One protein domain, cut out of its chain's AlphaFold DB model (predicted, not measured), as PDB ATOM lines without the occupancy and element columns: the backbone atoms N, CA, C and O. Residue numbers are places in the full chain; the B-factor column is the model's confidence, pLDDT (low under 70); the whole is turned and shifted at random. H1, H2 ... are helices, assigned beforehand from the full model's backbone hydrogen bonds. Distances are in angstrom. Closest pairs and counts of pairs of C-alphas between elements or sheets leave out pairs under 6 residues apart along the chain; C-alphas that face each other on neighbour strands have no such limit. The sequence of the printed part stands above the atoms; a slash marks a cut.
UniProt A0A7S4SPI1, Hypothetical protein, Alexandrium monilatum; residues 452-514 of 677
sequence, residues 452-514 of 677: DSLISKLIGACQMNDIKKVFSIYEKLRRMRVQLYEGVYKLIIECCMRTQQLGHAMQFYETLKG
ATOM      1  N   ASP A 452     -55.598  12.398  57.113       94.44
ATOM      2  CA  ASP A 452     -56.970  12.907  57.130       94.44
ATOM      3  C   ASP A 452     -57.949  11.835  57.626       94.44
ATOM      4  O   ASP A 452     -58.876  12.124  58.390       94.44
ATOM      5  N   SER A 453     -57.674  10.561  57.319       95.38
ATOM      6  CA  SER A 453     -58.351   9.415  57.932       95.38
ATOM      7  C   SER A 453     -58.154   9.377  59.452       95.38
ATOM      8  O   SER A 453     -59.103   9.099  60.190       95.38
ATOM      9  N   LEU A 454     -56.947   9.664  59.955       97.00
ATOM     10  CA  LEU A 454     -56.671   9.708  61.395       97.00
ATOM     11  C   LEU A 454     -57.305  10.924  62.083       97.00
ATOM     12  O   LEU A 454     -57.887  10.750  63.151       97.00
ATOM     13  N   ILE A 455     -57.285  12.110  61.469       97.56
ATOM     14  CA  ILE A 455     -57.988  13.299  61.981       97.56
ATOM     15  C   ILE A 455     -59.504  13.039  62.028       97.56
ATOM     16  O   ILE A 455     -60.144  13.298  63.046       97.56
ATOM     17  N   SER A 456     -60.074  12.420  60.993       97.44
ATOM     18  CA  SER A 456     -61.492  12.025  60.971       97.44
ATOM     19  C   SER A 456     -61.832  11.017  62.081       97.44
ATOM     20  O   SER A 456     -62.842  11.157  62.773       97.44
ATOM     21  N   LYS A 457     -60.962  10.022  62.315       98.00
ATOM     22  CA  LYS A 457     -61.109   9.046  63.412       98.00
ATOM     23  C   LYS A 457     -60.967   9.691  64.798       98.00
ATOM     24  O   LYS A 457     -61.655   9.258  65.721       98.00
ATOM     25  N   LEU A 458     -60.111  10.705  64.941       98.31
ATOM     26  CA  LEU A 458     -59.934  11.496  66.162       98.31
ATOM     27  C   LEU A 458     -61.192  12.315  66.474       98.31
ATOM     28  O   LEU A 458     -61.720  12.213  67.576       98.31
ATOM     29  N   ILE A 459     -61.725  13.041  65.486       98.25
ATOM     30  CA  ILE A 459     -62.981  13.798  65.604       98.25
ATOM     31  C   ILE A 459     -64.132  12.866  66.015       98.25
ATOM     32  O   ILE A 459     -64.852  13.165  66.969       98.25
ATOM     33  N   GLY A 460     -64.263  11.704  65.365       98.12
ATOM     34  CA  GLY A 460     -65.260  10.698  65.737       98.12
ATOM     35  C   GLY A 460     -65.079  10.155  67.163       98.12
ATOM     36  O   GLY A 460     -66.063   9.960  67.873       98.12
ATOM     37  N   ALA A 461     -63.841   9.959  67.627       98.38
ATOM     38  CA  ALA A 461     -63.568   9.556  69.010       98.38
ATOM     39  C   ALA A 461     -63.952  10.654  70.024       98.38
ATOM     40  O   ALA A 461     -64.595  10.343  71.029       98.38
ATOM     41  N   CYS A 462     -63.660  11.929  69.730       98.19
ATOM     42  CA  CYS A 462     -64.076  13.073  70.554       98.19
ATOM     43  C   CYS A 462     -65.607  13.200  70.635       98.19
ATOM     44  O   CYS A 462     -66.161  13.463  71.703       98.19
ATOM     45  N   GLN A 463     -66.319  12.989  69.522       97.75
ATOM     46  CA  GLN A 463     -67.788  13.005  69.495       97.75
ATOM     47  C   GLN A 463     -68.388  11.902  70.381       97.75
ATOM     48  O   GLN A 463     -69.354  12.154  71.099       97.75
ATOM     49  N   MET A 464     -67.769  10.716  70.390       98.06
ATOM     50  CA  MET A 464     -68.180   9.561  71.198       98.06
ATOM     51  C   MET A 464     -67.687   9.590  72.660       98.06
ATOM     52  O   MET A 464     -68.023   8.680  73.413       98.06
ATOM     53  N   ASN A 465     -66.919  10.607  73.075       97.69
ATOM     54  CA  ASN A 465     -66.247  10.698  74.386       97.69
ATOM     55  C   ASN A 465     -65.278   9.538  74.706       97.69
ATOM     56  O   ASN A 465     -65.011   9.245  75.872       97.69
ATOM     57  N   ASP A 466     -64.721   8.874  73.689       98.12
ATOM     58  CA  ASP A 466     -63.766   7.772  73.873       98.12
ATOM     59  C   ASP A 466     -62.354   8.329  74.116       98.12
ATOM     60  O   ASP A 466     -61.497   8.345  73.229       98.12
ATOM     61  N   ILE A 467     -62.122   8.832  75.333       97.94
ATOM     62  CA  ILE A 467     -60.897   9.553  75.709       97.94
ATOM     63  C   ILE A 467     -59.619   8.722  75.486       97.94
ATOM     64  O   ILE A 467     -58.605   9.244  75.020       97.94
ATOM     65  N   LYS A 468     -59.683   7.399  75.705       98.00
ATOM     66  CA  LYS A 468     -58.558   6.474  75.473       98.00
ATOM     67  C   LYS A 468     -58.182   6.428  73.992       98.00
ATOM     68  O   LYS A 468     -57.001   6.475  73.637       98.00
ATOM     69  N   LYS A 469     -59.181   6.374  73.110       98.12
ATOM     70  CA  LYS A 469     -58.985   6.400  71.658       98.12
ATOM     71  C   LYS A 469     -58.563   7.779  71.152       98.12
ATOM     72  O   LYS A 469     -57.717   7.837  70.263       98.12
ATOM     73  N   VAL A 470     -59.085   8.862  71.734       98.44
ATOM     74  CA  VAL A 470     -58.641  10.241  71.457       98.44
ATOM     75  C   VAL A 470     -57.138  10.368  71.703       98.44
ATOM     76  O   VAL A 470     -56.409  10.723  70.778       98.44
ATOM     77  N   PHE A 471     -56.649   9.982  72.885       98.19
ATOM     78  CA  PHE A 471     -55.220  10.049  73.211       98.19
ATOM     79  C   PHE A 471     -54.373   9.114  72.332       98.19
ATOM     80  O   PHE A 471     -53.349   9.538  71.798       98.19
ATOM     81  N   SER A 472     -54.829   7.881  72.075       98.19
ATOM     82  CA  SER A 472     -54.121   6.934  71.194       98.19
ATOM     83  C   SER A 472     -53.970   7.438  69.749       98.19
ATOM     84  O   SER A 472     -52.941   7.198  69.112       98.19
ATOM     85  N   ILE A 473     -54.980   8.128  69.205       98.06
ATOM     86  CA  ILE A 473     -54.917   8.699  67.851       98.06
ATOM     87  C   ILE A 473     -54.113  10.006  67.844       98.06
ATOM     88  O   ILE A 473     -53.306  10.205  66.934       98.06
ATOM     89  N   TYR A 474     -54.275  10.859  68.859       98.19
ATOM     90  CA  TYR A 474     -53.489  12.084  69.012       98.19
ATOM     91  C   TYR A 474     -51.985  11.784  69.065       98.19
ATOM     92  O   TYR A 474     -51.222  12.363  68.296       98.19
ATOM     93  N   GLU A 475     -51.555  10.811  69.873       97.88
ATOM     94  CA  GLU A 475     -50.146  10.411  69.951       97.88
ATOM     95  C   GLU A 475     -49.600   9.877  68.617       97.88
ATOM     96  O   GLU A 475     -48.460  10.163  68.251       97.88
ATOM     97  N   LYS A 476     -50.416   9.176  67.818       97.00
ATOM     98  CA  LYS A 476     -50.025   8.769  66.455       97.00
ATOM     99  C   LYS A 476     -49.824   9.979  65.538       97.00
ATOM    100  O   LYS A 476     -48.799  10.059  64.863       97.00
ATOM    101  N   LEU A 477     -50.752  10.937  65.543       96.94
ATOM    102  CA  LEU A 477     -50.649  12.181  64.765       96.94
ATOM    103  C   LEU A 477     -49.431  13.019  65.193       96.94
ATOM    104  O   LEU A 477     -48.676  13.494  64.341       96.94
ATOM    105  N   ARG A 478     -49.173  13.110  66.501       96.88
ATOM    106  CA  ARG A 478     -48.018  13.797  67.091       96.88
ATOM    107  C   ARG A 478     -46.685  13.152  66.698       96.88
ATOM    108  O   ARG A 478     -45.766  13.866  66.300       96.88
ATOM    109  N   ARG A 479     -46.576  11.816  66.728       96.69
ATOM    110  CA  ARG A 479     -45.375  11.075  66.275       96.69
ATOM    111  C   ARG A 479     -45.085  11.290  64.789       96.69
ATOM    112  O   ARG A 479     -43.925  11.403  64.407       96.69
ATOM    113  N   MET A 480     -46.129  11.424  63.968       96.00
ATOM    114  CA  MET A 480     -46.019  11.809  62.555       96.00
ATOM    115  C   MET A 480     -45.759  13.313  62.335       96.00
ATOM    116  O   MET A 480     -45.605  13.735  61.192       96.00
ATOM    117  N   ARG A 481     -45.699  14.125  63.402       95.94
ATOM    118  CA  ARG A 481     -45.554  15.595  63.371       95.94
ATOM    119  C   ARG A 481     -46.657  16.315  62.578       95.94
ATOM    120  O   ARG A 481     -46.423  17.392  62.032       95.94
ATOM    121  N   VAL A 482     -47.861  15.742  62.535       96.62
ATOM    122  CA  VAL A 482     -49.028  16.373  61.901       96.62
ATOM    123  C   VAL A 482     -49.494  17.540  62.768       96.62
ATOM    124  O   VAL A 482     -49.807  17.359  63.944       96.62
ATOM    125  N   GLN A 483     -49.551  18.740  62.189       95.88
ATOM    126  CA  GLN A 483     -50.116  19.906  62.865       95.88
ATOM    127  C   GLN A 483     -51.644  19.812  62.851       95.88
ATOM    128  O   GLN A 483     -52.257  19.699  61.792       95.88
ATOM    129  N   LEU A 484     -52.259  19.860  64.032       97.62
ATOM    130  CA  LEU A 484     -53.712  19.920  64.175       97.62
ATOM    131  C   LEU A 484     -54.169  21.378  64.224       97.62
ATOM    132  O   LEU A 484     -53.521  22.208  64.862       97.62
ATOM    133  N   TYR A 485     -55.295  21.678  63.580       96.75
ATOM    134  CA  TYR A 485     -55.899  23.009  63.614       96.75
ATOM    135  C   TYR A 485     -56.705  23.237  64.907       96.75
ATOM    136  O   TYR A 485     -57.163  22.281  65.539       96.75
ATOM    137  N   GLU A 486     -56.917  24.504  65.275       96.19
ATOM    138  CA  GLU A 486     -57.607  24.949  66.502       96.19
ATOM    139  C   GLU A 486     -58.907  24.176  66.789       96.19
ATOM    140  O   GLU A 486     -59.128  23.711  67.905       96.19
ATOM    141  N   GLY A 487     -59.741  23.959  65.766       96.75
ATOM    142  CA  GLY A 487     -60.997  23.215  65.887       96.75
ATOM    143  C   GLY A 487     -60.840  21.758  66.351       96.75
ATOM    144  O   GLY A 487     -61.713  21.263  67.061       96.75
ATOM    145  N   VAL A 488     -59.736  21.075  66.023       97.81
ATOM    146  CA  VAL A 488     -59.459  19.722  66.545       97.81
ATOM    147  C   VAL A 488     -59.047  19.797  68.012       97.81
ATOM    148  O   VAL A 488     -59.575  19.042  68.824       97.81
ATOM    149  N   TYR A 489     -58.158  20.731  68.372       98.00
ATOM    150  CA  TYR A 489     -57.764  20.948  69.768       98.00
ATOM    151  C   TYR A 489     -58.965  21.294  70.646       98.00
ATOM    152  O   TYR A 489     -59.135  20.694  71.702       98.00
ATOM    153  N   LYS A 490     -59.854  22.173  70.172       97.12
ATOM    154  CA  LYS A 490     -61.120  22.491  70.834       97.12
ATOM    155  C   LYS A 490     -61.968  21.239  71.086       97.12
ATOM    156  O   LYS A 490     -62.419  21.045  72.208       97.12
ATOM    157  N   LEU A 491     -62.137  20.361  70.093       97.81
ATOM    158  CA  LEU A 491     -62.887  19.107  70.261       97.81
ATOM    159  C   LEU A 491     -62.223  18.133  71.248       97.81
ATOM    160  O   LEU A 491     -62.931  17.444  71.983       97.81
ATOM    161  N   ILE A 492     -60.887  18.066  71.284       98.19
ATOM    162  CA  ILE A 492     -60.150  17.272  72.283       98.19
ATOM    163  C   ILE A 492     -60.375  17.855  73.683       98.19
ATOM    164  O   ILE A 492     -60.711  17.112  74.602       98.19
ATOM    165  N   ILE A 493     -60.253  19.174  73.845       98.00
ATOM    166  CA  ILE A 493     -60.455  19.881  75.117       98.00
ATOM    167  C   ILE A 493     -61.902  19.702  75.610       98.00
ATOM    168  O   ILE A 493     -62.114  19.303  76.753       98.00
ATOM    169  N   GLU A 494     -62.905  19.869  74.743       96.50
ATOM    170  CA  GLU A 494     -64.322  19.602  75.045       96.50
ATOM    171  C   GLU A 494     -64.600  18.118  75.362       96.50
ATOM    172  O   GLU A 494     -65.504  17.809  76.140       96.50
ATOM    173  N   CYS A 495     -63.836  17.176  74.798       97.81
ATOM    174  CA  CYS A 495     -63.877  15.762  75.187       97.81
ATOM    175  C   CYS A 495     -63.253  15.529  76.576       97.81
ATOM    176  O   CYS A 495     -63.819  14.788  77.380       97.81
ATOM    177  N   CYS A 496     -62.128  16.180  76.884       98.00
ATOM    178  CA  CYS A 496     -61.473  16.101  78.192       98.00
ATOM    179  C   CYS A 496     -62.380  16.672  79.294       98.00
ATOM    180  O   CYS A 496     -62.614  16.007  80.297       98.00
ATOM    181  N   MET A 497     -62.981  17.849  79.086       96.50
ATOM    182  CA  MET A 497     -63.898  18.460  80.061       96.50
ATOM    183  C   MET A 497     -65.160  17.612  80.283       96.50
ATOM    184  O   MET A 497     -65.544  17.375  81.425       96.50
ATOM    185  N   ARG A 498     -65.766  17.052  79.221       95.69
ATOM    186  CA  ARG A 498     -66.912  16.123  79.354       95.69
ATOM    187  C   ARG A 498     -66.568  14.803  80.056       95.69
ATOM    188  O   ARG A 498     -67.478  14.118  80.509       95.69
ATOM    189  N   THR A 499     -65.286  14.449  80.147       96.69
ATOM    190  CA  THR A 499     -64.792  13.243  80.834       96.69
ATOM    191  C   THR A 499     -64.074  13.546  82.156       96.69
ATOM    192  O   THR A 499     -63.434  12.653  82.704       96.69
ATOM    193  N   GLN A 500     -64.201  14.775  82.685       96.00
ATOM    194  CA  GLN A 500     -63.580  15.230  83.945       96.00
ATOM    195  C   GLN A 500     -62.043  15.083  83.953       96.00
ATOM    196  O   GLN A 500     -61.419  14.768  84.959       96.00
ATOM    197  N   GLN A 501     -61.419  15.304  82.794       97.00
ATOM    198  CA  GLN A 501     -59.972  15.239  82.575       97.00
ATOM    199  C   GLN A 501     -59.375  16.646  82.413       97.00
ATOM    200  O   GLN A 501     -58.666  16.917  81.440       97.00
ATOM    201  N   LEU A 502     -59.667  17.571  83.338       97.19
ATOM    202  CA  LEU A 502     -59.237  18.970  83.217       97.19
ATOM    203  C   LEU A 502     -57.709  19.124  83.138       97.19
ATOM    204  O   LEU A 502     -57.224  19.952  82.373       97.19
ATOM    205  N   GLY A 503     -56.936  18.295  83.850       96.81
ATOM    206  CA  GLY A 503     -55.469  18.295  83.744       96.81
ATOM    207  C   GLY A 503     -54.976  18.100  82.303       96.81
ATOM    208  O   GLY A 503     -54.151  18.871  81.818       96.81
ATOM    209  N   HIS A 504     -55.561  17.142  81.579       97.62
ATOM    210  CA  HIS A 504     -55.277  16.928  80.158       97.62
ATOM    211  C   HIS A 504     -55.800  18.086  79.293       97.62
ATOM    212  O   HIS A 504     -55.097  18.543  78.396       97.62
ATOM    213  N   ALA A 505     -56.998  18.613  79.581       98.19
ATOM    214  CA  ALA A 505     -57.553  19.769  78.869       98.19
ATOM    215  C   ALA A 505     -56.603  20.985  78.900       98.19
ATOM    216  O   ALA A 505     -56.386  21.619  77.866       98.19
ATOM    217  N   MET A 506     -55.979  21.256  80.052       98.12
ATOM    218  CA  MET A 506     -54.983  22.321  80.207       98.12
ATOM    219  C   MET A 506     -53.710  22.058  79.392       98.12
ATOM    220  O   MET A 506     -53.244  22.957  78.699       98.12
ATOM    221  N   GLN A 507     -53.193  20.824  79.370       97.81
ATOM    222  CA  GLN A 507     -52.040  20.463  78.528       97.81
ATOM    223  C   GLN A 507     -52.326  20.663  77.027       97.81
ATOM    224  O   GLN A 507     -51.466  21.137  76.279       97.81
ATOM    225  N   PHE A 508     -53.542  20.346  76.563       98.12
ATOM    226  CA  PHE A 508     -53.952  20.618  75.180       98.12
ATOM    227  C   PHE A 508     -54.115  22.116  74.897       98.12
ATOM    228  O   PHE A 508     -53.766  22.556  73.803       98.12
ATOM    229  N   TYR A 509     -54.589  22.906  75.865       98.12
ATOM    230  CA  TYR A 509     -54.648  24.368  75.763       98.12
ATOM    231  C   TYR A 509     -53.245  24.991  75.658       98.12
ATOM    232  O   TYR A 509     -52.988  25.779  74.747       98.12
ATOM    233  N   GLU A 510     -52.307  24.578  76.512       97.81
ATOM    234  CA  GLU A 510     -50.904  25.002  76.446       97.81
ATOM    235  C   GLU A 510     -50.240  24.588  75.129       97.81
ATOM    236  O   GLU A 510     -49.520  25.379  74.523       97.81
ATOM    237  N   THR A 511     -50.529  23.381  74.631       97.12
ATOM    238  CA  THR A 511     -50.029  22.904  73.330       97.12
ATOM    239  C   THR A 511     -50.594  23.731  72.169       97.12
ATOM    240  O   THR A 511     -49.851  24.112  71.260       97.12
ATOM    241  N   LEU A 512     -51.890  24.065  72.204       97.31
ATOM    242  CA  LEU A 512     -52.533  24.939  71.220       97.31
ATOM    243  C   LEU A 512     -51.878  26.330  71.217       97.31
ATOM    244  O   LEU A 512     -51.456  26.800  70.158       97.31
ATOM    245  N   LYS A 513     -51.705  26.939  72.395       96.62
ATOM    246  CA  LYS A 513     -51.016  28.225  72.588       96.62
ATOM    247  C   LYS A 513     -49.563  28.175  72.095       96.62
ATOM    248  O   LYS A 513     -49.139  29.043  71.334       96.62
ATOM    249  N   GLY A 514     -48.819  27.130  72.460       96.88
ATOM    250  CA  GLY A 514     -47.430  26.903  72.045       96.88
ATOM    251  C   GLY A 514     -47.258  26.689  70.538       96.88
ATOM    252  O   GLY A 514     -46.199  26.998  69.994       96.88
TER     253      GLY A 514
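Overview. This is residues 452 to 514 of the 677 residues of the protein "Hypothetical protein" of Alexandrium monilatum (UniProt A0A7S4SPI1). Two helical hairpins, H1 with H2 and H3 with H4, pack together mainly where the second half of H1 meets H3, while H4 folds back along H3 with H1 and H2 both out of its reach. Each helix runs against the one before it, and the H2 side of the assembly meets H3 only narrowly. The printed part has 63 residues with four named helices, in the order H1, H2, H3, H4, and no named strand; the class is all helix. It is compact, with a radius of gyration of the C-alphas of 10.5 A and spans of 27 by 27 by 17 A.

Arrangement. H3, residues 486 to 498, is the hub and touches three helices. It forms a hairpin with H4, residues 502 to 514, at a shallow tilt of 13 degrees, opposite ways; their closest C-alphas, of Ile 493 and Ala 505, are 4.7 A apart. H1, residues 452 to 463, touches H3 with residues 459 to 463 alone, the same way at a shallow tilt of 31 degrees; the closest C-alphas are Cys 462 and Cys 495, 5.4 A. H2, residues 467 to 479, forms a hairpin with H1 at a shallow tilt of 26 degrees, opposite ways, closest at C-alphas Ala 461 and Val 470, 5.5 A. H2 and H3, also a hairpin, only just touch, with 3 pairs of C-alphas within 8 A, the closest being Ile 467 and Cys 495 at 6.9 A. H1, H2 and H3 form an up and down bundle, each helix running against the one before it. H4 is apart from H1 and H2. In H1, H2, H3 and H4 every O i to N i+4 pair is within hydrogen-bond range.

Along the chain. H2 and H3 each measure 18.2 A from first to last C-alpha, H4 18.1 A and H1 16.4 A. H1 begins at C-alpha 452 (-56.970, 12.907, 57.130), and H4 ends at C-alpha 514 (-47.430, 26.903, 72.045).

Size, cuts and confidence. The two C-alphas farthest apart, of Met 480 and Gln 500, are 27.9 A apart. The links H1 to H2 and H3 to H4 are tight, and H2 to H3 is short. The printed part has no cut, and no printed residue is under 70 in pLDDT.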